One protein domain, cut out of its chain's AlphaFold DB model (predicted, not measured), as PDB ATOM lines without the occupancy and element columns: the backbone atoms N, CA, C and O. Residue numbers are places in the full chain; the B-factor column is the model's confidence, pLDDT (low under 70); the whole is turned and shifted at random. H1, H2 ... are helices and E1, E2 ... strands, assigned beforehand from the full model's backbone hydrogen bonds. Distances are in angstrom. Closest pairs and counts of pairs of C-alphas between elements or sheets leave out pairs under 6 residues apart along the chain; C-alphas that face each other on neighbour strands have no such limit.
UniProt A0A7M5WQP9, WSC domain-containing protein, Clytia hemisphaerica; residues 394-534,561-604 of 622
ATOM      1  N   VAL A 394     -31.613 -56.818  38.390       87.50
ATOM      2  CA  VAL A 394     -31.954 -58.177  37.939       87.50
ATOM      3  C   VAL A 394     -32.453 -58.147  36.509       87.50
ATOM      4  O   VAL A 394     -31.925 -58.876  35.670       87.50
ATOM      5  N   SER A 395     -33.449 -57.311  36.226       87.88
ATOM      6  CA  SER A 395     -34.029 -57.203  34.893       87.88
ATOM      7  C   SER A 395     -34.626 -55.832  34.625       87.88
ATOM      8  O   SER A 395     -35.014 -55.125  35.555       87.88
ATOM      9  N   PHE A 396     -34.725 -55.486  33.344       87.50
ATOM     10  CA  PHE A 396     -35.483 -54.339  32.860       87.50
ATOM     11  C   PHE A 396     -36.438 -54.794  31.761       87.50
ATOM     12  O   PHE A 396     -36.020 -55.448  30.803       87.50
ATOM     13  N   ILE A 397     -37.713 -54.453  31.921       87.50
ATOM     14  CA  ILE A 397     -38.801 -54.854  31.026       87.50
ATOM     15  C   ILE A 397     -39.451 -53.592  30.462       87.50
ATOM     16  O   ILE A 397     -39.662 -52.627  31.197       87.50
ATOM     17  N   VAL A 398     -39.754 -53.596  29.162       86.94
ATOM     18  CA  VAL A 398     -40.551 -52.540  28.523       86.94
ATOM     19  C   VAL A 398     -42.017 -52.820  28.790       86.94
ATOM     20  O   VAL A 398     -42.596 -53.762  28.252       86.94
ATOM     21  N   GLU A 399     -42.622 -51.966  29.594       83.56
ATOM     22  CA  GLU A 399     -44.044 -52.021  29.882       83.56
ATOM     23  C   GLU A 399     -44.840 -51.488  28.685       83.56
ATOM     24  O   GLU A 399     -45.768 -52.143  28.214       83.56
ATOM     25  N   ASP A 400     -44.422 -50.357  28.110       84.00
ATOM     26  CA  ASP A 400     -45.111 -49.708  26.992       84.00
ATOM     27  C   ASP A 400     -44.147 -48.950  26.066       84.00
ATOM     28  O   ASP A 400     -43.030 -48.605  26.455       84.00
ATOM     29  N   LYS A 401     -44.588 -48.685  24.836       83.69
ATOM     30  CA  LYS A 401     -43.893 -47.833  23.869       83.69
ATOM     31  C   LYS A 401     -44.895 -46.867  23.253       83.69
ATOM     32  O   LYS A 401     -45.967 -47.287  22.823       83.69
ATOM     33  N   THR A 402     -44.555 -45.585  23.186       79.56
ATOM     34  CA  THR A 402     -45.399 -44.635  22.452       79.56
ATOM     35  C   THR A 402     -45.446 -45.019  20.981       79.56
ATOM     36  O   THR A 402     -44.421 -45.392  20.403       79.56
ATOM     37  N   GLU A 403     -46.617 -44.895  20.359       66.50
ATOM     38  CA  GLU A 403     -46.686 -44.977  18.906       66.50
ATOM     39  C   GLU A 403     -45.842 -43.845  18.301       66.50
ATOM     40  O   GLU A 403     -45.914 -42.709  18.785       66.50
ATOM     41  N   PRO A 404     -45.017 -44.136  17.280       60.56
ATOM     42  CA  PRO A 404     -44.246 -43.112  16.596       60.56
ATOM     43  C   PRO A 404     -45.203 -42.041  16.075       60.56
ATOM     44  O   PRO A 404     -46.056 -42.309  15.225       60.56
ATOM     45  N   THR A 405     -45.089 -40.818  16.590       55.19
ATOM     46  CA  THR A 405     -45.871 -39.710  16.051       55.19
ATOM     47  C   THR A 405     -45.442 -39.476  14.606       55.19
ATOM     48  O   THR A 405     -44.266 -39.585  14.248       55.19
ATOM     49  N   THR A 406     -46.398 -39.160  13.731       55.50
ATOM     50  CA  THR A 406     -46.078 -38.688  12.382       55.50
ATOM     51  C   THR A 406     -45.445 -37.305  12.499       55.50
ATOM     52  O   THR A 406     -46.132 -36.288  12.391       55.50
ATOM     53  N   ALA A 407     -44.143 -37.259  12.767       67.31
ATOM     54  CA  ALA A 407     -43.392 -36.019  12.771       67.31
ATOM     55  C   ALA A 407     -43.409 -35.436  11.355       67.31
ATOM     56  O   ALA A 407     -43.068 -36.118  10.378       67.31
ATOM     57  N   LYS A 408     -43.852 -34.184  11.231       79.88
ATOM     58  CA  LYS A 408     -43.692 -33.438   9.984       79.88
ATOM     59  C   LYS A 408     -42.208 -33.075   9.842       79.88
ATOM     60  O   LYS A 408     -41.602 -32.720  10.849       79.88
ATOM     61  N   PRO A 409     -41.615 -33.171   8.640       85.56
ATOM     62  CA  PRO A 409     -40.256 -32.696   8.419       85.56
ATOM     63  C   PRO A 409     -40.151 -31.199   8.734       85.56
ATOM     64  O   PRO A 409     -40.977 -30.408   8.275       85.56
ATOM     65  N   GLU A 410     -39.127 -30.811   9.486       89.62
ATOM     66  CA  GLU A 410     -38.819 -29.417   9.819       89.62
ATOM     67  C   GLU A 410     -37.454 -29.037   9.248       89.62
ATOM     68  O   GLU A 410     -36.585 -29.891   9.096       89.62
ATOM     69  N   ARG A 411     -37.241 -27.762   8.908       89.69
ATOM     70  CA  ARG A 411     -35.939 -27.315   8.394       89.69
ATOM     71  C   ARG A 411     -34.858 -27.546   9.450       89.69
ATOM     72  O   ARG A 411     -35.065 -27.230  10.622       89.69
ATOM     73  N   VAL A 412     -33.694 -28.047   9.035       90.12
ATOM     74  CA  VAL A 412     -32.539 -28.174   9.932       90.12
ATOM     75  C   VAL A 412     -32.185 -26.796  10.502       90.12
ATOM     76  O   VAL A 412     -32.056 -25.815   9.768       90.12
ATOM     77  N   LYS A 413     -32.049 -26.715  11.829       86.25
ATOM     78  CA  LYS A 413     -31.717 -25.472  12.528       86.25
ATOM     79  C   LYS A 413     -30.435 -24.864  11.942       86.25
ATOM     80  O   LYS A 413     -29.471 -25.580  11.696       86.25
ATOM     81  N   ASP A 414     -30.454 -23.553  11.707       85.12
ATOM     82  CA  ASP A 414     -29.344 -22.763  11.150       85.12
ATOM     83  C   ASP A 414     -28.926 -23.120   9.703       85.12
ATOM     84  O   ASP A 414     -28.046 -22.470   9.127       85.12
ATOM     85  N   PHE A 415     -29.601 -24.079   9.055       89.31
ATOM     86  CA  PHE A 415     -29.412 -24.362   7.636       89.31
ATOM     87  C   PHE A 415     -30.127 -23.317   6.773       89.31
ATOM     88  O   PHE A 415     -31.302 -22.999   6.974       89.31
ATOM     89  N   HIS A 416     -29.408 -22.783   5.787       90.31
ATOM     90  CA  HIS A 416     -29.933 -21.795   4.852       90.31
ATOM     91  C   HIS A 416     -30.155 -22.451   3.484       90.31
ATOM     92  O   HIS A 416     -29.207 -23.029   2.948       90.31
ATOM     93  N   PRO A 417     -31.361 -22.344   2.892       92.19
ATOM     94  CA  PRO A 417     -31.640 -22.934   1.590       92.19
ATOM     95  C   PRO A 417     -30.680 -22.427   0.514       92.19
ATOM     96  O   PRO A 417     -30.374 -21.234   0.433       92.19
ATOM     97  N   VAL A 418     -30.243 -23.334  -0.352       92.94
ATOM     98  CA  VAL A 418     -29.292 -23.033  -1.420       92.94
ATOM     99  C   VAL A 418     -30.041 -22.862  -2.734       92.94
ATOM    100  O   VAL A 418     -30.862 -23.695  -3.107       92.94
ATOM    101  N   GLN A 419     -29.749 -21.790  -3.466       92.81
ATOM    102  CA  GLN A 419     -30.383 -21.518  -4.755       92.81
ATOM    103  C   GLN A 419     -29.469 -21.883  -5.925       92.81
ATOM    104  O   GLN A 419     -28.261 -21.626  -5.906       92.81
ATOM    105  N   CYS A 420     -30.074 -22.433  -6.975       91.69
ATOM    106  CA  CYS A 420     -29.463 -22.563  -8.291       91.69
ATOM    107  C   CYS A 420     -30.209 -21.636  -9.252       91.69
ATOM    108  O   CYS A 420     -31.413 -21.786  -9.470       91.69
ATOM    109  N   PHE A 421     -29.498 -20.641  -9.781       90.44
ATOM    110  CA  PHE A 421     -30.090 -19.567 -10.573       90.44
ATOM    111  C   PHE A 421     -30.498 -20.020 -11.977       90.44
ATOM    112  O   PHE A 421     -29.983 -20.996 -12.522       90.44
ATOM    113  N   GLN A 422     -31.409 -19.266 -12.585       87.56
ATOM    114  CA  GLN A 422     -31.834 -19.489 -13.963       87.56
ATOM    115  C   GLN A 422     -30.673 -19.398 -14.968       87.56
ATOM    116  O   GLN A 422     -29.783 -18.556 -14.844       87.56
ATOM    117  N   SER A 423     -30.719 -20.249 -15.996       89.44
ATOM    118  CA  SER A 423     -29.786 -20.269 -17.131       89.44
ATOM    119  C   SER A 423     -30.557 -20.393 -18.445       89.44
ATOM    120  O   SER A 423     -31.664 -20.926 -18.470       89.44
ATOM    121  N   ASN A 424     -29.971 -19.933 -19.551       87.94
ATOM    122  CA  ASN A 424     -30.550 -20.076 -20.893       87.94
ATOM    123  C   ASN A 424     -30.307 -21.466 -21.508       87.94
ATOM    124  O   ASN A 424     -30.857 -21.779 -22.561       87.94
ATOM    125  N   VAL A 425     -29.479 -22.291 -20.866       88.38
ATOM    126  CA  VAL A 425     -29.170 -23.665 -21.276       88.38
ATOM    127  C   VAL A 425     -29.376 -24.612 -20.102       88.38
ATOM    128  O   VAL A 425     -29.136 -24.234 -18.953       88.38
ATOM    129  N   LYS A 426     -29.810 -25.841 -20.398       90.38
ATOM    130  CA  LYS A 426     -29.953 -26.908 -19.405       90.38
ATOM    131  C   LYS A 426     -28.592 -27.194 -18.767       90.38
ATOM    132  O   LYS A 426     -27.595 -27.309 -19.479       90.38
ATOM    133  N   TYR A 427     -28.550 -27.303 -17.443       91.62
ATOM    134  CA  TYR A 427     -27.323 -27.611 -16.705       91.62
ATOM    135  C   TYR A 427     -27.625 -28.415 -15.439       91.62
ATOM    136  O   TYR A 427     -28.752 -28.415 -14.950       91.62
ATOM    137  N   THR A 428     -26.613 -29.086 -14.892       92.75
ATOM    138  CA  THR A 428     -26.719 -29.771 -13.597       92.75
ATOM    139  C   THR A 428     -26.209 -28.853 -12.494       92.75
ATOM    140  O   THR A 428     -25.052 -28.432 -12.521       92.75
ATOM    141  N   CYS A 429     -27.060 -28.532 -11.524       91.25
ATOM    142  CA  CYS A 429     -26.643 -27.850 -10.309       91.25
ATOM    143  C   CYS A 429     -26.188 -28.880  -9.277       91.25
ATOM    144  O   CYS A 429     -27.009 -29.663  -8.801       91.25
ATOM    145  N   THR A 430     -24.906 -28.856  -8.919       92.81
ATOM    146  CA  THR A 430     -24.346 -29.709  -7.865       92.81
ATOM    147  C   THR A 430     -24.071 -28.890  -6.611       92.81
ATOM    148  O   THR A 430     -23.425 -27.839  -6.690       92.81
ATOM    149  N   LYS A 431     -24.566 -29.348  -5.461       93.25
ATOM    150  CA  LYS A 431     -24.364 -28.732  -4.145       93.25
ATOM    151  C   LYS A 431     -24.060 -29.805  -3.107       93.25
ATOM    152  O   LYS A 431     -24.768 -30.799  -3.043       93.25
ATOM    153  N   SER A 432     -23.066 -29.537  -2.269       91.25
ATOM    154  CA  SER A 432     -22.798 -30.317  -1.064       91.25
ATOM    155  C   SER A 432     -23.488 -29.640   0.116       91.25
ATOM    156  O   SER A 432     -23.252 -28.455   0.378       91.25
ATOM    157  N   LEU A 433     -24.382 -30.358   0.787       91.56
ATOM    158  CA  LEU A 433     -25.094 -29.897   1.973       91.56
ATOM    159  C   LEU A 433     -24.445 -30.560   3.183       91.56
ATOM    160  O   LEU A 433     -24.522 -31.771   3.322       91.56
ATOM    161  N   SER A 434     -23.780 -29.790   4.041       89.25
ATOM    162  CA  SER A 434     -23.131 -30.333   5.242       89.25
ATOM    163  C   SER A 434     -23.764 -29.752   6.496       89.25
ATOM    164  O   SER A 434     -23.896 -28.529   6.602       89.25
ATOM    165  N   VAL A 435     -24.146 -30.614   7.439       90.75
ATOM    166  CA  VAL A 435     -24.776 -30.214   8.703       90.75
ATOM    167  C   VAL A 435     -24.243 -31.019   9.879       90.75
ATOM    168  O   VAL A 435     -23.845 -32.171   9.733       90.75
ATOM    169  N   THR A 436     -24.286 -30.422  11.069       88.44
ATOM    170  CA  THR A 436     -24.066 -31.132  12.331       88.44
ATOM    171  C   THR A 436     -25.391 -31.239  13.062       88.44
ATOM    172  O   THR A 436     -26.075 -30.240  13.280       88.44
ATOM    173  N   ILE A 437     -25.759 -32.458  13.434       86.56
ATOM    174  CA  ILE A 437     -27.058 -32.776  14.004       86.56
ATOM    175  C   ILE A 437     -26.861 -33.316  15.411       86.56
ATOM    176  O   ILE A 437     -26.182 -34.320  15.616       86.56
ATOM    177  N   ALA A 438     -27.499 -32.668  16.380       85.38
ATOM    178  CA  ALA A 438     -27.596 -33.184  17.733       85.38
ATOM    179  C   ALA A 438     -28.718 -34.232  17.822       85.38
ATOM    180  O   ALA A 438     -29.869 -33.994  17.421       85.38
ATOM    181  N   VAL A 439     -28.365 -35.401  18.347       83.00
ATOM    182  CA  VAL A 439     -29.272 -36.499  18.672       83.00
ATOM    183  C   VAL A 439     -29.265 -36.666  20.183       83.00
ATOM    184  O   VAL A 439     -28.220 -36.930  20.779       83.00
ATOM    185  N   GLU A 440     -30.429 -36.506  20.799       84.88
ATOM    186  CA  GLU A 440     -30.593 -36.579  22.249       84.88
ATOM    187  C   GLU A 440     -31.266 -37.890  22.638       84.88
ATOM    188  O   GLU A 440     -32.207 -38.337  21.980       84.88
ATOM    189  N   LYS A 441     -30.758 -38.498  23.707       88.25
ATOM    190  CA  LYS A 441     -31.346 -39.661  24.373       88.25
ATOM    191  C   LYS A 441     -31.524 -39.300  25.829       88.25
ATOM    192  O   LYS A 441     -30.552 -38.877  26.455       88.25
ATOM    193  N   THR A 442     -32.724 -39.486  26.359       89.44
ATOM    194  CA  THR A 442     -33.038 -39.063  27.726       89.44
ATOM    195  C   THR A 442     -33.544 -40.242  28.534       89.44
ATOM    196  O   THR A 442     -34.608 -40.789  28.248       89.44
ATOM    197  N   LEU A 443     -32.781 -40.649  29.547       89.94
ATOM    198  CA  LEU A 443     -33.213 -41.613  30.556       89.94
ATOM    199  C   LEU A 443     -33.767 -40.847  31.754       89.94
ATOM    200  O   LEU A 443     -33.034 -40.115  32.413       89.94
ATOM    201  N   THR A 444     -35.040 -41.053  32.067       90.31
ATOM    202  CA  THR A 444     -35.692 -40.437  33.225       90.31
ATOM    203  C   THR A 444     -36.172 -41.520  34.173       90.31
ATOM    204  O   THR A 444     -36.898 -42.437  33.780       90.31
ATOM    205  N   ILE A 445     -35.802 -41.398  35.442       90.69
ATOM    206  CA  ILE A 445     -36.344 -42.236  36.509       90.69
ATOM    207  C   ILE A 445     -37.563 -41.508  37.072       90.69
ATOM    208  O   ILE A 445     -37.451 -40.388  37.550       90.69
ATOM    209  N   GLY A 446     -38.743 -42.117  36.973       87.00
ATOM    210  CA  GLY A 446     -39.979 -41.538  37.508       87.00
ATOM    211  C   GLY A 446     -40.216 -41.955  38.956       87.00
ATOM    212  O   GLY A 446     -40.480 -41.123  39.820       87.00
ATOM    213  N   THR A 447     -40.059 -43.250  39.226       91.19
ATOM    214  CA  THR A 447     -40.040 -43.808  40.577       91.19
ATOM    215  C   THR A 447     -38.700 -44.484  40.811       91.19
ATOM    216  O   THR A 447     -38.323 -45.397  40.071       91.19
ATOM    217  N   GLY A 448     -38.016 -44.057  41.866       90.19
ATOM    218  CA  GLY A 448     -36.679 -44.494  42.224       90.19
ATOM    219  C   GLY A 448     -36.566 -45.033  43.647       90.19
ATOM    220  O   GLY A 448     -37.549 -45.407  44.288       90.19
ATOM    221  N   PHE A 449     -35.342 -45.065  44.156       89.38
ATOM    222  CA  PHE A 449     -35.003 -45.381  45.532       89.38
ATOM    223  C   PHE A 449     -33.832 -44.526  46.025       89.38
ATOM    224  O   PHE A 449     -32.852 -44.293  45.313       89.38
ATOM    225  N   ASP A 450     -33.879 -44.149  47.303       79.62
ATOM    226  CA  ASP A 450     -32.768 -43.490  48.005       79.62
ATOM    227  C   ASP A 450     -31.751 -44.524  48.542       79.62
ATOM    228  O   ASP A 450     -31.446 -44.571  49.740       79.62
ATOM    229  N   VAL A 451     -31.284 -45.424  47.663       81.69
ATOM    230  CA  VAL A 451     -30.242 -46.424  47.963       81.69
ATOM    231  C   VAL A 451     -29.260 -46.595  46.794       81.69
ATOM    232  O   VAL A 451     -29.649 -46.638  45.630       81.69
ATOM    233  N   GLY A 452     -27.967 -46.716  47.094       72.75
ATOM    234  CA  GLY A 452     -26.914 -46.963  46.105       72.75
ATOM    235  C   GLY A 452     -26.955 -48.366  45.481       72.75
ATOM    236  O   GLY A 452     -27.306 -49.357  46.132       72.75
ATOM    237  N   LEU A 453     -26.540 -48.460  44.217       78.81
ATOM    238  CA  LEU A 453     -26.496 -49.711  43.458       78.81
ATOM    239  C   LEU A 453     -25.154 -50.446  43.549       78.81
ATOM    240  O   LEU A 453     -24.095 -49.835  43.672       78.81
ATOM    241  N   THR A 454     -25.199 -51.776  43.418       70.88
ATOM    242  CA  THR A 454     -24.016 -52.597  43.104       70.88
ATOM    243  C   THR A 454     -24.008 -52.926  41.620       70.88
ATOM    244  O   THR A 454     -24.789 -53.762  41.162       70.88
ATOM    245  N   LEU A 455     -23.114 -52.279  40.875       62.94
ATOM    246  CA  LEU A 455     -22.935 -52.498  39.444       62.94
ATOM    247  C   LEU A 455     -21.726 -53.414  39.240       62.94
ATOM    248  O   LEU A 455     -20.585 -53.020  39.451       62.94
ATOM    249  N   GLY A 456     -21.992 -54.668  38.894       53.22
ATOM    250  CA  GLY A 456     -20.958 -55.658  38.569       53.22
ATOM    251  C   GLY A 456     -21.477 -56.823  37.725       53.22
ATOM    252  O   GLY A 456     -20.759 -57.790  37.507       53.22
ATOM    253  N   TYR A 457     -22.734 -56.753  37.279       56.03
ATOM    254  CA  TYR A 457     -23.407 -57.800  36.521       56.03
ATOM    255  C   TYR A 457     -24.323 -57.161  35.475       56.03
ATOM    256  O   TYR A 457     -24.964 -56.148  35.756       56.03
ATOM    257  N   THR A 458     -24.396 -57.756  34.287       58.41
ATOM    258  CA  THR A 458     -25.315 -57.348  33.219       58.41
ATOM    259  C   THR A 458     -26.738 -57.754  33.592       58.41
ATOM    260  O   THR A 458     -27.018 -58.948  33.716       58.41
ATOM    261  N   ALA A 459     -27.642 -56.793  33.791       65.38
ATOM    262  CA  ALA A 459     -29.052 -57.103  34.020       65.38
ATOM    263  C   ALA A 459     -29.629 -57.904  32.836       65.38
ATOM    264  O   ALA A 459     -29.140 -57.809  31.712       65.38
ATOM    265  N   GLY A 460     -30.657 -58.717  33.076       64.44
ATOM    266  CA  GLY A 460     -31.427 -59.311  31.985       64.44
ATOM    267  C   GLY A 460     -32.261 -58.238  31.282       64.44
ATOM    268  O   GLY A 460     -32.910 -57.431  31.946       64.44
ATOM    269  N   TYR A 461     -32.273 -58.235  29.953       69.56
ATOM    270  CA  TYR A 461     -33.102 -57.325  29.161       69.56
ATOM    271  C   TYR A 461     -33.949 -58.145  28.197       69.56
ATOM    272  O   TYR A 461     -33.434 -59.043  27.529       69.56
ATOM    273  N   GLU A 462     -35.237 -57.832  28.091       64.31
ATOM    274  CA  GLU A 462     -36.080 -58.424  27.053       64.31
ATOM    275  C   GLU A 462     -35.826 -57.710  25.717       64.31
ATOM    276  O   GLU A 462     -36.429 -56.689  25.386       64.31
ATOM    277  N   SER A 463     -34.880 -58.250  24.943       53.50
ATOM    278  CA  SER A 463     -34.441 -57.696  23.654       53.50
ATOM    279  C   SER A 463     -35.498 -57.754  22.550       53.50
ATOM    280  O   SER A 463     -35.314 -57.137  21.510       53.50
ATOM    281  N   THR A 464     -36.601 -58.479  22.746       54.25
ATOM    282  CA  THR A 464     -37.682 -58.601  21.757       54.25
ATOM    283  C   THR A 464     -38.563 -57.355  21.664       54.25
ATOM    284  O   THR A 464     -39.281 -57.206  20.679       54.25
ATOM    285  N   PHE A 465     -38.531 -56.472  22.670       56.50
ATOM    286  CA  PHE A 465     -39.371 -55.267  22.719       56.50
ATOM    287  C   PHE A 465     -38.629 -53.972  22.381       56.50
ATOM    288  O   PHE A 465     -39.215 -53.064  21.791       56.50
ATOM    289  N   PHE A 466     -37.344 -53.895  22.720       62.59
ATOM    290  CA  PHE A 466     -36.464 -52.854  22.210       62.59
ATOM    291  C   PHE A 466     -36.002 -53.227  20.799       62.59
ATOM    292  O   PHE A 466     -35.647 -54.376  20.546       62.59
ATOM    293  N   GLY A 467     -35.920 -52.262  19.878       68.88
ATOM    294  CA  GLY A 467     -35.080 -52.463  18.693       68.88
ATOM    295  C   GLY A 467     -33.656 -52.844  19.131       68.88
ATOM    296  O   GLY A 467     -33.190 -52.376  20.169       68.88
ATOM    297  N   GLN A 468     -32.941 -53.682  18.369       74.50
ATOM    298  CA  GLN A 468     -31.627 -54.211  18.785       74.50
ATOM    299  C   GLN A 468     -30.639 -53.102  19.196       74.50
ATOM    300  O   GLN A 468     -29.946 -53.227  20.204       74.50
ATOM    301  N   LYS A 469     -30.621 -51.989  18.448       78.31
ATOM    302  CA  LYS A 469     -29.821 -50.794  18.758       78.31
ATOM    303  C   LYS A 469     -30.243 -50.148  20.081       78.31
ATOM    304  O   LYS A 469     -29.397 -49.855  20.918       78.31
ATOM    305  N   ALA A 470     -31.549 -49.987  20.286       80.75
ATOM    306  CA  ALA A 470     -32.108 -49.392  21.491       80.75
ATOM    307  C   ALA A 470     -31.776 -50.241  22.741       80.75
ATOM    308  O   ALA A 470     -31.346 -49.716  23.762       80.75
ATOM    309  N   ALA A 471     -31.857 -51.570  22.644       80.94
ATOM    310  CA  ALA A 471     -31.540 -52.466  23.759       80.94
ATOM    311  C   ALA A 471     -30.089 -52.314  24.258       80.94
ATOM    312  O   ALA A 471     -29.844 -52.243  25.463       80.94
ATOM    313  N   VAL A 472     -29.127 -52.259  23.328       81.88
ATOM    314  CA  VAL A 472     -27.693 -52.144  23.647       81.88
ATOM    315  C   VAL A 472     -27.391 -50.810  24.324       81.88
ATOM    316  O   VAL A 472     -26.665 -50.768  25.316       81.88
ATOM    317  N   GLU A 473     -27.961 -49.723  23.814       84.94
ATOM    318  CA  GLU A 473     -27.713 -48.397  24.370       84.94
ATOM    319  C   GLU A 473     -28.394 -48.182  25.723       84.94
ATOM    320  O   GLU A 473     -27.763 -47.657  26.639       84.94
ATOM    321  N   PHE A 474     -29.633 -48.652  25.889       86.19
ATOM    322  CA  PHE A 474     -30.309 -48.637  27.186       86.19
ATOM    323  C   PHE A 474     -29.509 -49.409  28.237       86.19
ATOM    324  O   PHE A 474     -29.313 -48.933  29.355       86.19
ATOM    325  N   SER A 475     -28.999 -50.590  27.868       82.00
ATOM    326  CA  SER A 475     -28.148 -51.387  28.751       82.00
ATOM    327  C   SER A 475     -26.894 -50.626  29.175       82.00
ATOM    328  O   SER A 475     -26.549 -50.660  30.359       82.00
ATOM    329  N   ALA A 476     -26.240 -49.915  28.253       83.06
ATOM    330  CA  ALA A 476     -25.069 -49.106  28.566       83.06
ATOM    331  C   ALA A 476     -25.404 -47.979  29.558       83.06
ATOM    332  O   ALA A 476     -24.703 -47.840  30.557       83.06
ATOM    333  N   GLU A 477     -26.500 -47.247  29.335       84.69
ATOM    334  CA  GLU A 477     -26.914 -46.107  30.169       84.69
ATOM    335  C   GLU A 477     -27.319 -46.533  31.593       84.69
ATOM    336  O   GLU A 477     -26.906 -45.952  32.602       84.69
ATOM    337  N   VAL A 478     -28.073 -47.629  31.696       84.25
ATOM    338  CA  VAL A 478     -28.426 -48.250  32.978       84.25
ATOM    339  C   VAL A 478     -27.184 -48.768  33.700       84.25
ATOM    340  O   VAL A 478     -27.068 -48.617  34.915       84.25
ATOM    341  N   SER A 479     -26.242 -49.372  32.972       79.31
ATOM    342  CA  SER A 479     -25.018 -49.926  33.565       79.31
ATOM    343  C   SER A 479     -24.046 -48.846  34.033       79.31
ATOM    344  O   SER A 479     -23.254 -49.114  34.933       79.31
ATOM    345  N   SER A 480     -24.096 -47.635  33.471       78.19
ATOM    346  CA  SER A 480     -23.362 -46.474  33.993       78.19
ATOM    347  C   SER A 480     -24.063 -45.790  35.170       78.19
ATOM    348  O   SER A 480     -23.444 -44.982  35.864       78.19
ATOM    349  N   SER A 481     -25.331 -46.119  35.436       78.62
ATOM    350  CA  SER A 481     -26.131 -45.447  36.458       78.62
ATOM    351  C   SER A 481     -25.865 -45.972  37.868       78.62
ATOM    352  O   SER A 481     -26.289 -47.062  38.237       78.62
ATOM    353  N   PHE A 482     -25.202 -45.165  38.702       75.62
ATOM    354  CA  PHE A 482     -24.852 -45.505  40.095       75.62
ATOM    355  C   PHE A 482     -25.973 -45.267  41.128       75.62
ATOM    356  O   PHE A 482     -25.860 -45.703  42.278       75.62
ATOM    357  N   SER A 483     -27.050 -44.585  40.733       80.75
ATOM    358  CA  SER A 483     -28.221 -44.282  41.561       80.75
ATOM    359  C   SER A 483     -29.480 -44.251  40.699       80.75
ATOM    360  O   SER A 483     -29.425 -43.845  39.540       80.75
ATOM    361  N   PHE A 484     -30.613 -44.670  41.259       86.50
ATOM    362  CA  PHE A 484     -31.914 -44.616  40.591       86.50
ATOM    363  C   PHE A 484     -32.868 -43.783  41.438       86.50
ATOM    364  O   PHE A 484     -33.784 -44.326  42.029       86.50
ATOM    365  N   SER A 485     -32.618 -42.481  41.554       84.56
ATOM    366  CA  SER A 485     -33.538 -41.542  42.210       84.56
ATOM    367  C   SER A 485     -34.430 -40.869  41.165       84.56
ATOM    368  O   SER A 485     -33.987 -40.618  40.050       84.56
ATOM    369  N   SER A 486     -35.670 -40.571  41.530       83.00
ATOM    370  CA  SER A 486     -36.686 -39.873  40.735       83.00
ATOM    371  C   SER A 486     -36.303 -38.444  40.340       83.00
ATOM    372  O   SER A 486     -36.869 -37.889  39.406       83.00
ATOM    373  N   GLU A 487     -35.304 -37.851  40.997       75.81
ATOM    374  CA  GLU A 487     -34.736 -36.555  40.609       75.81
ATOM    375  C   GLU A 487     -33.700 -36.678  39.474       75.81
ATOM    376  O   GLU A 487     -33.178 -35.673  38.986       75.81
ATOM    377  N   ARG A 488     -33.378 -37.902  39.033       78.62
ATOM    378  CA  ARG A 488     -32.380 -38.156  37.992       78.62
ATOM    379  C   ARG A 488     -33.036 -38.265  36.618       78.62
ATOM    380  O   ARG A 488     -33.747 -39.224  36.308       78.62
ATOM    381  N   SER A 489     -32.693 -37.305  35.768       84.00
ATOM    382  CA  SER A 489     -32.852 -37.396  34.322       84.00
ATOM    383  C   SER A 489     -31.493 -37.162  33.676       84.00
ATOM    384  O   SER A 489     -30.864 -36.133  33.913       84.00
ATOM    385  N   GLU A 490     -31.029 -38.120  32.883       84.62
ATOM    386  CA  GLU A 490     -29.766 -38.026  32.159       84.62
ATOM    387  C   GLU A 490     -30.052 -37.912  30.672       84.62
ATOM    388  O   GLU A 490     -30.598 -38.827  30.054       84.62
ATOM    389  N   THR A 491     -29.691 -36.762  30.110       87.00
ATOM    390  CA  THR A 491     -29.750 -36.521  28.674       87.00
ATOM    391  C   THR A 491     -28.346 -36.614  28.108       87.00
ATOM    392  O   THR A 491     -27.450 -35.857  28.486       87.00
ATOM    393  N   LYS A 492     -28.158 -37.547  27.181       85.38
ATOM    394  CA  LYS A 492     -26.923 -37.707  26.429       85.38
ATOM    395  C   LYS A 492     -27.127 -37.176  25.022       85.38
ATOM    396  O   LYS A 492     -27.901 -37.734  24.243       85.38
ATOM    397  N   THR A 493     -26.390 -36.126  24.692       87.00
ATOM    398  CA  THR A 493     -26.371 -35.546  23.351       87.00
ATOM    399  C   THR A 493     -25.193 -36.115  22.574       87.00
ATOM    400  O   THR A 493     -24.055 -36.086  23.040       87.00
ATOM    401  N   THR A 494     -25.459 -36.665  21.393       84.44
ATOM    402  CA  THR A 494     -24.431 -37.089  20.437       84.44
ATOM    403  C   THR A 494     -24.548 -36.224  19.195       84.44
ATOM    404  O   THR A 494     -25.620 -36.145  18.599       84.44
ATOM    405  N   GLU A 495     -23.460 -35.571  18.807       87.31
ATOM    406  CA  GLU A 495     -23.398 -34.822  17.557       87.31
ATOM    407  C   GLU A 495     -22.968 -35.746  16.423       87.31
ATOM    408  O   GLU A 495     -21.995 -36.489  16.541       87.31
ATOM    409  N   THR A 496     -23.712 -35.708  15.324       84.56
ATOM    410  CA  THR A 496     -23.417 -36.463  14.106       84.56
ATOM    411  C   THR A 496     -23.277 -35.474  12.960       84.56
ATOM    412  O   THR A 496     -24.189 -34.690  12.703       84.56
ATOM    413  N   SER A 497     -22.124 -35.474  12.296       87.62
ATOM    414  CA  SER A 497     -21.926 -34.720  11.059       87.62
ATOM    415  C   SER A 497     -22.476 -35.516   9.883       87.62
ATOM    416  O   SER A 497     -22.145 -36.694   9.748       87.62
ATOM    417  N   ASP A 498     -23.244 -34.869   9.019       90.19
ATOM    418  CA  ASP A 498     -23.752 -35.450   7.782       90.19
ATOM    419  C   ASP A 498     -23.375 -34.566   6.586       90.19
ATOM    420  O   ASP A 498     -23.277 -33.339   6.705       90.19
ATOM    421  N   SER A 499     -23.131 -35.209   5.445       90.31
ATOM    422  CA  SER A 499     -22.868 -34.558   4.171       90.31
ATOM    423  C   SER A 499     -23.696 -35.226   3.072       90.31
ATOM    424  O   SER A 499     -23.537 -36.417   2.788       90.31
ATOM    425  N   THR A 500     -24.570 -34.443   2.443       92.19
ATOM    426  CA  THR A 500     -25.412 -34.865   1.325       92.19
ATOM    427  C   THR A 500     -24.970 -34.162   0.049       92.19
ATOM    428  O   THR A 500     -25.087 -32.941  -0.077       92.19
ATOM    429  N   GLU A 501     -24.504 -34.925  -0.932       92.69
ATOM    430  CA  GLU A 501     -24.269 -34.405  -2.278       92.69
ATOM    431  C   GLU A 501     -25.592 -34.385  -3.044       92.69
ATOM    432  O   GLU A 501     -26.341 -35.357  -3.047       92.69
ATOM    433  N   VAL A 502     -25.911 -33.266  -3.686       93.12
ATOM    434  CA  VAL A 502     -27.162 -33.081  -4.423       93.12
ATOM    435  C   VAL A 502     -26.833 -32.635  -5.832       93.12
ATOM    436  O   VAL A 502     -26.207 -31.593  -6.017       93.12
ATOM    437  N   ALA A 503     -27.292 -33.384  -6.831       92.50
ATOM    438  CA  ALA A 503     -27.186 -33.014  -8.235       92.50
ATOM    439  C   ALA A 503     -28.582 -32.929  -8.855       92.50
ATOM    440  O   ALA A 503     -29.310 -33.917  -8.925       92.50
ATOM    441  N   VAL A 504     -28.967 -31.741  -9.320       91.94
ATOM    442  CA  VAL A 504     -30.290 -31.498  -9.911       91.94
ATOM    443  C   VAL A 504     -30.144 -30.992 -11.336       91.94
ATOM    444  O   VAL A 504     -29.432 -30.020 -11.578       91.94
ATOM    445  N   GLU A 505     -30.848 -31.606 -12.284       90.75
ATOM    446  CA  GLU A 505     -30.969 -31.053 -13.635       90.75
ATOM    447  C   GLU A 505     -31.919 -29.843 -13.641       90.75
ATOM    448  O   GLU A 505     -33.100 -29.953 -13.304       90.75
ATOM    449  N   VAL A 506     -31.396 -28.677 -14.028       89.56
ATOM    450  CA  VAL A 506     -32.126 -27.405 -14.098       89.56
ATOM    451  C   VAL A 506     -32.437 -27.078 -15.557       89.56
ATOM    452  O   VAL A 506     -31.537 -26.883 -16.375       89.56
ATOM    453  N   GLU A 507     -33.727 -27.013 -15.883       89.50
ATOM    454  CA  GLU A 507     -34.210 -26.651 -17.220       89.50
ATOM    455  C   GLU A 507     -34.011 -25.152 -17.532       89.50
ATOM    456  O   GLU A 507     -33.998 -24.326 -16.610       89.50
ATOM    457  N   PRO A 508     -33.902 -24.760 -18.821       89.31
ATOM    458  CA  PRO A 508     -33.747 -23.362 -19.211       89.31
ATOM    459  C   PRO A 508     -34.838 -22.454 -18.621       89.31
ATOM    460  O   PRO A 508     -36.026 -22.774 -18.665       89.31
ATOM    461  N   GLY A 509     -34.435 -21.303 -18.079       87.44
ATOM    462  CA  GLY A 509     -35.338 -20.307 -17.490       87.44
ATOM    463  C   GLY A 509     -35.952 -20.691 -16.136       87.44
ATOM    464  O   GLY A 509     -36.871 -20.005 -15.682       87.44
ATOM    465  N   ARG A 510     -35.486 -21.767 -15.484       89.06
ATOM    466  CA  ARG A 510     -35.936 -22.149 -14.137       89.06
ATOM    467  C   ARG A 510     -34.900 -21.837 -13.067       89.06
ATOM    468  O   ARG A 510     -33.722 -22.137 -13.226       89.06
ATOM    469  N   GLN A 511     -35.371 -21.314 -11.946       90.44
ATOM    470  CA  GLN A 511     -34.662 -21.290 -10.677       90.44
ATOM    471  C   GLN A 511     -35.183 -22.414  -9.776       90.44
ATOM    472  O   GLN A 511     -36.390 -22.671  -9.725       90.44
ATOM    473  N   ILE A 512     -34.269 -23.060  -9.054       93.12
ATOM    474  CA  ILE A 512     -34.599 -24.051  -8.027       93.12
ATOM    475  C   ILE A 512     -33.988 -23.660  -6.683       93.12
ATOM    476  O   ILE A 512     -32.939 -23.013  -6.617       93.12
ATOM    477  N   THR A 513     -34.657 -24.074  -5.616       93.94
ATOM    478  CA  THR A 513     -34.196 -23.976  -4.234       93.94
ATOM    479  C   THR A 513     -34.018 -25.384  -3.691       93.94
ATOM    480  O   THR A 513     -34.879 -26.236  -3.896       93.94
ATOM    481  N   ILE A 514     -32.894 -25.622  -3.027       93.94
ATOM    482  CA  ILE A 514     -32.555 -26.872  -2.356       93.94
ATOM    483  C   ILE A 514     -32.561 -26.575  -0.858       93.94
ATOM    484  O   ILE A 514     -31.770 -25.756  -0.382       93.94
ATOM    485  N   ASP A 515     -33.470 -27.210  -0.132       93.69
ATOM    486  CA  ASP A 515     -33.592 -27.122   1.319       93.69
ATOM    487  C   ASP A 515     -33.262 -28.477   1.958       93.69
ATOM    488  O   ASP A 515     -33.373 -29.524   1.313       93.69
ATOM    489  N   LEU A 516     -32.860 -28.452   3.226       93.25
ATOM    490  CA  LEU A 516     -32.578 -29.652   4.002       93.25
ATOM    491  C   LEU A 516     -33.501 -29.695   5.217       93.25
ATOM    492  O   LEU A 516     -33.416 -28.880   6.140       93.25
ATOM    493  N   MET A 517     -34.387 -30.679   5.199       91.81
ATOM    494  CA  MET A 517     -35.369 -30.935   6.238       91.81
ATOM    495  C   MET A 517     -34.921 -32.141   7.065       91.81
ATOM    496  O   MET A 517     -34.287 -33.061   6.558       91.81
ATOM    497  N   ARG A 518     -35.272 -32.165   8.345       90.25
ATOM    498  CA  ARG A 518     -35.064 -33.284   9.259       90.25
ATOM    499  C   ARG A 518     -36.417 -33.767   9.748       90.25
ATOM    500  O   ARG A 518     -37.262 -32.978  10.165       90.25
ATOM    501  N   LYS A 519     -36.607 -35.078   9.722       88.19
ATOM    502  CA  LYS A 519     -37.766 -35.746  10.304       88.19
ATOM    503  C   LYS A 519     -37.270 -36.653  11.423       88.19
ATOM    504  O   LYS A 519     -36.623 -37.664  11.162       88.19
ATOM    505  N   LYS A 520     -37.573 -36.255  12.659       84.19
ATOM    506  CA  LYS A 520     -37.204 -36.966  13.885       84.19
ATOM    507  C   LYS A 520     -38.446 -37.626  14.471       84.19
ATOM    508  O   LYS A 520     -39.433 -36.941  14.722       84.19
ATOM    509  N   ILE A 521     -38.395 -38.932  14.682       82.00
ATOM    510  CA  ILE A 521     -39.426 -39.676  15.400       82.00
ATOM    511  C   ILE A 521     -38.779 -40.253  16.653       82.00
ATOM    512  O   ILE A 521     -37.971 -41.181  16.582       82.00
ATOM    513  N   ASP A 522     -39.149 -39.682  17.792       80.56
ATOM    514  CA  ASP A 522     -38.741 -40.174  19.099       80.56
ATOM    515  C   ASP A 522     -39.757 -41.199  19.601       80.56
ATOM    516  O   ASP A 522     -40.970 -40.987  19.539       80.56
ATOM    517  N   VAL A 523     -39.251 -42.321  20.107       84.44
ATOM    518  CA  VAL A 523     -40.046 -43.337  20.792       84.44
ATOM    519  C   VAL A 523     -39.736 -43.251  22.276       84.44
ATOM    520  O   VAL A 523     -38.578 -43.300  22.696       84.44
ATOM    521  N   VAL A 524     -40.785 -43.136  23.082       87.81
ATOM    522  CA  VAL A 524     -40.686 -43.160  24.536       87.81
ATOM    523  C   VAL A 524     -40.994 -44.571  25.011       87.81
ATOM    524  O   VAL A 524     -42.119 -45.057  24.888       87.81
ATOM    525  N   TYR A 525     -39.988 -45.220  25.584       88.56
ATOM    526  CA  TYR A 525     -40.118 -46.518  26.230       88.56
ATOM    527  C   TYR A 525     -40.457 -46.324  27.707       88.56
ATOM    528  O   TYR A 525     -39.702 -45.684  28.440       88.56
ATOM    529  N   LYS A 526     -41.578 -46.886  28.164       90.94
ATOM    530  CA  LYS A 526     -41.904 -47.025  29.591       90.94
ATOM    531  C   LYS A 526     -41.279 -48.317  30.086       90.94
ATOM    532  O   LYS A 526     -41.562 -49.378  29.531       90.94
ATOM    533  N   TRP A 527     -40.429 -48.246  31.101       91.12
ATOM    534  CA  TRP A 527     -39.694 -49.409  31.589       91.12
ATOM    535  C   TRP A 527     -39.909 -49.638  33.082       91.12
ATOM    536  O   TRP A 527     -40.075 -48.701  33.864       91.12
ATOM    537  N   LYS A 528     -39.852 -50.910  33.475       92.75
ATOM    538  CA  LYS A 528     -39.828 -51.366  34.862       92.75
ATOM    539  C   LYS A 528     -38.519 -52.091  35.136       92.75
ATOM    540  O   LYS A 528     -38.196 -53.087  34.489       92.75
ATOM    541  N   GLY A 529     -37.771 -51.589  36.111       91.88
ATOM    542  CA  GLY A 529     -36.555 -52.219  36.610       91.88
ATOM    543  C   GLY A 529     -36.857 -53.064  37.841       91.88
ATOM    544  O   GLY A 529     -37.528 -52.599  38.760       91.88
ATOM    545  N   THR A 530     -36.341 -54.290  37.882       92.38
ATOM    546  CA  THR A 530     -36.354 -55.146  39.072       92.38
ATOM    547  C   THR A 530     -34.967 -55.166  39.690       92.38
ATOM    548  O   THR A 530     -33.984 -55.513  39.035       92.38
ATOM    549  N   PHE A 531     -34.894 -54.836  40.973       92.12
ATOM    550  CA  PHE A 531     -33.673 -54.796  41.760       92.12
ATOM    551  C   PHE A 531     -33.808 -55.733  42.945       92.12
ATOM    552  O   PHE A 531     -34.825 -55.738  43.626       92.12
ATOM    553  N   ARG A 532     -32.769 -56.512  43.221       92.31
ATOM    554  CA  ARG A 532     -32.770 -57.496  44.296       92.31
ATOM    555  C   ARG A 532     -31.835 -57.086  45.416       92.31
ATOM    556  O   ARG A 532     -30.669 -56.772  45.184       92.31
ATOM    557  N   LEU A 533     -32.366 -57.148  46.629       93.06
ATOM    558  CA  LEU A 533     -31.682 -56.849  47.879       93.06
ATOM    559  C   LEU A 533     -30.520 -57.810  48.141       93.06
ATOM    560  O   LEU A 533     -30.673 -59.029  47.992       93.06
ATOM    561  N   LEU A 534     -29.384 -57.253  48.557       90.88
ATOM    562  CA  LEU A 534     -28.174 -57.948  48.998       90.88
ATOM    563  C   LEU A 534     -27.579 -57.248  50.223       90.88
ATOM    564  O   LEU A 534     -27.799 -56.052  50.419       90.88
ATOM    565  N   ARG A 561     -37.420 -60.036  48.286       92.75
ATOM    566  CA  ARG A 561     -36.148 -59.334  48.084       92.75
ATOM    567  C   ARG A 561     -36.166 -58.352  46.926       92.75
ATOM    568  O   ARG A 561     -35.176 -57.646  46.742       92.75
ATOM    569  N   ASP A 562     -37.247 -58.311  46.166       93.56
ATOM    570  CA  ASP A 562     -37.321 -57.473  44.988       93.56
ATOM    571  C   ASP A 562     -37.859 -56.083  45.364       93.56
ATOM    572  O   ASP A 562     -38.705 -55.912  46.255       93.56
ATOM    573  N   MET A 563     -37.273 -55.091  44.709       93.62
ATOM    574  CA  MET A 563     -37.619 -53.680  44.703       93.62
ATOM    575  C   MET A 563     -37.775 -53.270  43.249       93.62
ATOM    576  O   MET A 563     -37.058 -53.768  42.377       93.62
ATOM    577  N   PHE A 564     -38.706 -52.367  42.986       94.31
ATOM    578  CA  PHE A 564     -39.011 -51.949  41.629       94.31
ATOM    579  C   PHE A 564     -38.656 -50.478  41.448       94.31
ATOM    580  O   PHE A 564     -38.791 -49.683  42.376       94.31
ATOM    581  N   ALA A 565     -38.219 -50.134  40.244       94.00
ATOM    582  CA  ALA A 565     -38.148 -48.760  39.772       94.00
ATOM    583  C   ALA A 565     -38.929 -48.654  38.465       94.00
ATOM    584  O   ALA A 565     -39.085 -49.643  37.742       94.00
ATOM    585  N   PHE A 566     -39.394 -47.452  38.160       93.94
ATOM    586  CA  PHE A 566     -40.120 -47.158  36.935       93.94
ATOM    587  C   PHE A 566     -39.583 -45.884  36.310       93.94
ATOM    588  O   PHE A 566     -39.240 -44.934  37.016       93.94
ATOM    589  N   GLY A 567     -39.556 -45.835  34.986       92.69
ATOM    590  CA  GLY A 567     -39.142 -44.635  34.288       92.69
ATOM    591  C   GLY A 567     -39.486 -44.633  32.813       92.69
ATOM    592  O   GLY A 567     -40.151 -45.526  32.282       92.69
ATOM    593  N   THR A 568     -39.006 -43.584  32.159       91.38
ATOM    594  CA  THR A 568     -39.081 -43.397  30.716       91.38
ATOM    595  C   THR A 568     -37.691 -43.402  30.120       91.38
ATOM    596  O   THR A 568     -36.721 -42.985  30.751       91.38
ATOM    597  N   TRP A 569     -37.591 -43.856  28.881       90.75
ATOM    598  CA  TRP A 569     -36.410 -43.648  28.069       90.75
ATOM    599  C   TRP A 569     -36.830 -43.143  26.698       90.75
ATOM    600  O   TRP A 569     -37.535 -43.832  25.961       90.75
ATOM    601  N   GLU A 570     -36.441 -41.912  26.397       88.94
ATOM    602  CA  GLU A 570     -36.674 -41.274  25.111       88.94
ATOM    603  C   GLU A 570     -35.515 -41.632  24.190       88.94
ATOM    604  O   GLU A 570     -34.358 -41.285  24.452       88.94
ATOM    605  N   PHE A 571     -35.839 -42.367  23.130       85.06
ATOM    606  CA  PHE A 571     -34.872 -42.855  22.167       85.06
ATOM    607  C   PHE A 571     -35.281 -42.440  20.748       85.06
ATOM    608  O   PHE A 571     -36.421 -42.686  20.344       85.06
ATOM    609  N   PRO A 572     -34.362 -41.855  19.969       80.69
ATOM    610  CA  PRO A 572     -34.620 -41.482  18.588       80.69
ATOM    611  C   PRO A 572     -34.659 -42.751  17.732       80.69
ATOM    612  O   PRO A 572     -33.622 -43.360  17.464       80.69
ATOM    613  N   ASP A 573     -35.861 -43.169  17.336       76.88
ATOM    614  CA  ASP A 573     -36.077 -44.407  16.582       76.88
ATOM    615  C   ASP A 573     -35.745 -44.205  15.101       76.88
ATOM    616  O   ASP A 573     -34.901 -44.910  14.544       76.88
ATOM    617  N   THR A 574     -36.320 -43.168  14.483       77.31
ATOM    618  CA  THR A 574     -35.946 -42.746  13.127       77.31
ATOM    619  C   THR A 574     -35.515 -41.290  13.113       77.31
ATOM    620  O   THR A 574     -36.262 -40.411  13.545       77.31
ATOM    621  N   ASP A 575     -34.342 -41.030  12.551       85.06
ATOM    622  CA  ASP A 575     -33.829 -39.687  12.308       85.06
ATOM    623  C   ASP A 575     -33.358 -39.605  10.856       85.06
ATOM    624  O   ASP A 575     -32.311 -40.145  10.492       85.06
ATOM    625  N   THR A 576     -34.193 -39.011  10.005       88.69
ATOM    626  CA  THR A 576     -33.972 -38.961   8.556       88.69
ATOM    627  C   THR A 576     -33.788 -37.532   8.083       88.69
ATOM    628  O   THR A 576     -34.562 -36.644   8.457       88.69
ATOM    629  N   LEU A 577     -32.808 -37.336   7.208       90.19
ATOM    630  CA  LEU A 577     -32.631 -36.116   6.440       90.19
ATOM    631  C   LEU A 577     -33.384 -36.220   5.121       90.19
ATOM    632  O   LEU A 577     -33.378 -37.262   4.466       90.19
ATOM    633  N   GLN A 578     -34.047 -35.132   4.746       92.44
ATOM    634  CA  GLN A 578     -34.808 -35.011   3.515       92.44
ATOM    635  C   GLN A 578     -34.334 -33.778   2.750       92.44
ATOM    636  O   GLN A 578     -34.505 -32.643   3.197       92.44
ATOM    637  N   VAL A 579     -33.756 -33.994   1.574       93.00
ATOM    638  CA  VAL A 579     -33.445 -32.923   0.630       93.00
ATOM    639  C   VAL A 579     -34.723 -32.578  -0.119       93.00
ATOM    640  O   VAL A 579     -35.221 -33.389  -0.904       93.00
ATOM    641  N   LEU A 580     -35.244 -31.377   0.118       93.94
ATOM    642  CA  LEU A 580     -36.408 -30.841  -0.574       93.94
ATOM    643  C   LEU A 580     -35.938 -29.915  -1.693       93.94
ATOM    644  O   LEU A 580     -35.338 -28.872  -1.441       93.94
ATOM    645  N   VAL A 581     -36.225 -30.285  -2.937       92.88
ATOM    646  CA  VAL A 581     -35.947 -29.438  -4.099       92.88
ATOM    647  C   VAL A 581     -37.245 -28.864  -4.631       92.88
ATOM    648  O   VAL A 581     -38.113 -29.621  -5.064       92.88
ATOM    649  N   THR A 582     -37.341 -27.537  -4.650       92.94
ATOM    650  CA  THR A 582     -38.527 -26.797  -5.091       92.94
ATOM    651  C   THR A 582     -38.167 -25.868  -6.245       92.94
ATOM    652  O   THR A 582     -37.210 -25.096  -6.143       92.94
ATOM    653  N   ASP A 583     -38.912 -25.905  -7.351       90.88
ATOM    654  CA  ASP A 583     -38.763 -24.897  -8.409       90.88
ATOM    655  C   ASP A 583     -39.576 -23.623  -8.136       90.88
ATOM    656  O   ASP A 583     -40.444 -23.574  -7.267       90.88
ATOM    657  N   GLN A 584     -39.314 -22.572  -8.913       86.50
ATOM    658  CA  GLN A 584     -40.035 -21.294  -8.827       86.50
ATOM    659  C   GLN A 584     -41.560 -21.385  -9.054       86.50
ATOM    660  O   GLN A 584     -42.263 -20.400  -8.837       86.50
ATOM    661  N   PHE A 585     -42.076 -22.533  -9.508       86.69
ATOM    662  CA  PHE A 585     -43.503 -22.789  -9.723       86.69
ATOM    663  C   PHE A 585     -44.126 -23.651  -8.613       86.69
ATOM    664  O   PHE A 585     -45.314 -23.960  -8.688       86.69
ATOM    665  N   GLY A 586     -43.347 -24.031  -7.594       84.81
ATOM    666  CA  GLY A 586     -43.797 -24.861  -6.479       84.81
ATOM    667  C   GLY A 586     -43.792 -26.365  -6.764       84.81
ATOM    668  O   GLY A 586     -44.418 -27.113  -6.019       84.81
ATOM    669  N   ASN A 587     -43.120 -26.836  -7.822       87.88
ATOM    670  CA  ASN A 587     -42.933 -28.275  -8.026       87.88
ATOM    671  C   ASN A 587     -41.853 -28.789  -7.082       87.88
ATOM    672  O   ASN A 587     -40.752 -28.241  -7.061       87.88
ATOM    673  N   GLU A 588     -42.153 -29.866  -6.360       90.75
ATOM    674  CA  GLU A 588     -41.284 -30.414  -5.321       90.75
ATOM    675  C   GLU A 588     -40.791 -31.821  -5.661       90.75
ATOM    676  O   GLU A 588     -41.487 -32.626  -6.290       90.75
ATOM    677  N   LYS A 589     -39.578 -32.137  -5.209       90.81
ATOM    678  CA  LYS A 589     -39.035 -33.495  -5.217       90.81
ATOM    679  C   LYS A 589     -38.184 -33.722  -3.980       90.81
ATOM    680  O   LYS A 589     -37.447 -32.832  -3.566       90.81
ATOM    681  N   ILE A 590     -38.305 -34.920  -3.417       90.44
ATOM    682  CA  ILE A 590     -37.694 -35.284  -2.141       90.44
ATOM    683  C   ILE A 590     -36.706 -36.430  -2.362       90.44
ATOM    684  O   ILE A 590     -36.987 -37.370  -3.109       90.44
ATOM    685  N   CYS A 591     -35.554 -36.333  -1.710       89.31
ATOM    686  CA  CYS A 591     -34.586 -37.409  -1.532       89.31
ATOM    687  C   CYS A 591     -34.370 -37.593  -0.027       89.31
ATOM    688  O   CYS A 591     -34.155 -36.601   0.665       89.31
ATOM    689  N   GLU A 592     -34.452 -38.819   0.489       91.19
ATOM    690  CA  GLU A 592     -34.376 -39.089   1.930       91.19
ATOM    691  C   GLU A 592     -33.286 -40.114   2.242       91.19
ATOM    692  O   GLU A 592     -33.106 -41.075   1.491       91.19
ATOM    693  N   HIS A 593     -32.595 -39.936   3.366       89.25
ATOM    694  CA  HIS A 593     -31.663 -40.919   3.916       89.25
ATOM    695  C   HIS A 593     -31.588 -40.812   5.446       89.25
ATOM    696  O   HIS A 593     -32.071 -39.846   6.041       89.25
ATOM    697  N   ALA A 594     -31.006 -41.818   6.100       85.62
ATOM    698  CA  ALA A 594     -30.766 -41.764   7.539       85.62
ATOM    699  C   ALA A 594     -29.647 -40.761   7.865       85.62
ATOM    700  O   ALA A 594     -28.672 -40.629   7.122       85.62
ATOM    701  N   SER A 595     -29.809 -40.046   8.977       83.00
ATOM    702  CA  SER A 595     -28.817 -39.102   9.499       83.00
ATOM    703  C   SER A 595     -27.499 -39.809   9.844       83.00
ATOM    704  O   SER A 595     -27.501 -40.815  10.555       83.00
ATOM    705  N   GLY A 596     -26.378 -39.262   9.372       80.00
ATOM    706  CA  GLY A 596     -25.014 -39.730   9.633       80.00
ATOM    707  C   GLY A 596     -24.449 -40.704   8.601       80.00
ATOM    708  O   GLY A 596     -23.246 -40.963   8.624       80.00
ATOM    709  N   ASP A 597     -25.276 -41.221   7.691       82.62
ATOM    710  CA  ASP A 597     -24.825 -42.152   6.652       82.62
ATOM    711  C   ASP A 597     -24.154 -41.420   5.476       82.62
ATOM    712  O   ASP A 597     -23.347 -42.015   4.756       82.62
ATOM    713  N   GLY A 598     -24.470 -40.131   5.290       76.69
ATOM    714  CA  GLY A 598     -24.188 -39.404   4.057       76.69
ATOM    715  C   GLY A 598     -24.934 -40.000   2.856       76.69
ATOM    716  O   GLY A 598     -25.290 -41.180   2.815       76.69
ATOM    717  N   ALA A 599     -25.208 -39.187   1.839       88.44
ATOM    718  CA  ALA A 599     -25.905 -39.676   0.652       88.44
ATOM    719  C   ALA A 599     -25.592 -38.857  -0.596       88.44
ATOM    720  O   ALA A 599     -25.096 -37.734  -0.524       88.44
ATOM    721  N   ASN A 600     -25.922 -39.433  -1.752       86.50
ATOM    722  CA  ASN A 600     -25.945 -38.719  -3.020       86.50
ATOM    723  C   ASN A 600     -27.377 -38.699  -3.574       86.50
ATOM    724  O   ASN A 600     -28.004 -39.747  -3.750       86.50
ATOM    725  N   CYS A 601     -27.888 -37.504  -3.841       87.69
ATOM    726  CA  CYS A 601     -29.234 -37.235  -4.316       87.69
ATOM    727  C   CYS A 601     -29.196 -36.744  -5.768       87.69
ATOM    728  O   CYS A 601     -29.126 -35.543  -6.035       87.69
ATOM    729  N   ASP A 602     -29.305 -37.684  -6.710       85.62
ATOM    730  CA  ASP A 602     -29.374 -37.405  -8.149       85.62
ATOM    731  C   ASP A 602     -30.828 -37.210  -8.620       85.62
ATOM    732  O   ASP A 602     -31.614 -38.154  -8.767       85.62
ATOM    733  N   ILE A 603     -31.201 -35.965  -8.917       83.25
ATOM    734  CA  ILE A 603     -32.551 -35.570  -9.321       83.25
ATOM    735  C   ILE A 603     -32.566 -35.195 -10.807       83.25
ATOM    736  O   ILE A 603     -32.292 -34.065 -11.202       83.25
ATOM    737  N   LYS A 604     -32.966 -36.165 -11.640       76.69
ATOM    738  CA  LYS A 604     -32.944 -36.042 -13.110       76.69
ATOM    739  C   LYS A 604     -34.001 -35.121 -13.734       76.69
ATOM    740  O   LYS A 604     -33.816 -34.727 -14.866       76.69
TER     741      LYS A 604
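AT A GLANCE: This is residues 394 to 534 and 561 to 604 of the 622 residues of the protein "WSC domain-containing protein" of Clytia hemisphaerica (UniProt A0A7M5WQP9). Picture a long, slender rod of strands: E3, E4, E5 and E6 run along it and twist as they go, with H1 packed over the sheet near one end. Toward the other end the sheet parts into two layers partly face to face, E2, E5, E6 and E7 in one and E3, E4 and E8 in the other. The printed part has 185 residues with eight named strands and one named helix, H1, which comes between E3 and E4 along the chain; it is mostly strand, and the strands make one branched, mixed sheet in which the neighbours E4 and E8 are parallel and the other neighbour pairs antiparallel. It is loose, with a radius of gyration of the C-alphas of 22.4 A, and spans 79 by 26 by 25 A.

IN THESE COORDINATES: Find C-alpha 394 at (-31.954, -58.177, 37.939), where E1 begins; it runs to residue 401, 21.2 A away. E2 is residues 418 to 420. Then E3, residues 427 to 449, covers 65.2 A. H1, residues 468 to 480, covers 19.0 A. E4, residues 489 to 506, covers 49.4 A, and E5, residues 512 to 534, covers 66.6 A. After the cut, E6, residues 562 to 583, covers 62.6 A. E7 is residues 588 to 594, 20.1 A, and E8 is residues 599 to 603, ending at C-alpha 603 at (-32.551, -35.570, -9.321).

HOW THE PARTS SIT: Look first at edge strand E1, antiparallel to E5, with N 397 and O 528 2.9 A apart. Edge strand E2 is on the same side of E5, also antiparallel, with N 418 and O 514 at 2.9 A. On the other side of E5 is E6, antiparallel, with N 515 and O 580 at 2.8 A. On one side of E6 you find both E3 and E7: N 444 and O 568 are 2.9 A apart, and N 579 and O 591 2.8 A. E6 and E7 form a hairpin. E4 is antiparallel to E3, with N 435 and O 498 at 3.0 A. On its other side is E8, parallel, with N 601 and O 501 at 2.8 A. The closest C-alphas of E7 and E8, Cys 591 and Cys 601, are 6.0 A apart. H1 is on the sheet at a height of 8.3 A, only just over E5, on which 3 of its C-alphas fall, and slantwise to it at 54 degrees on the local plane. Its closest C-alphas to E6 are Ala 470 and Phe 571, 7.1 A. In H1 every O i to N i+4 pair is within hydrogen-bond range.

THE WHOLE: The two C-alphas farthest apart, Asn 424 and Arg 561, are 79.6 A apart. Residues 535 to 560 are not printed, and C-alphas 534 and 561 are 8.1 A apart across that cut. The links E1 to E2 and E3 to H1 are long. Look for low confidence, pLDDT under 70, at residues 403 to 407 and 455 to 467.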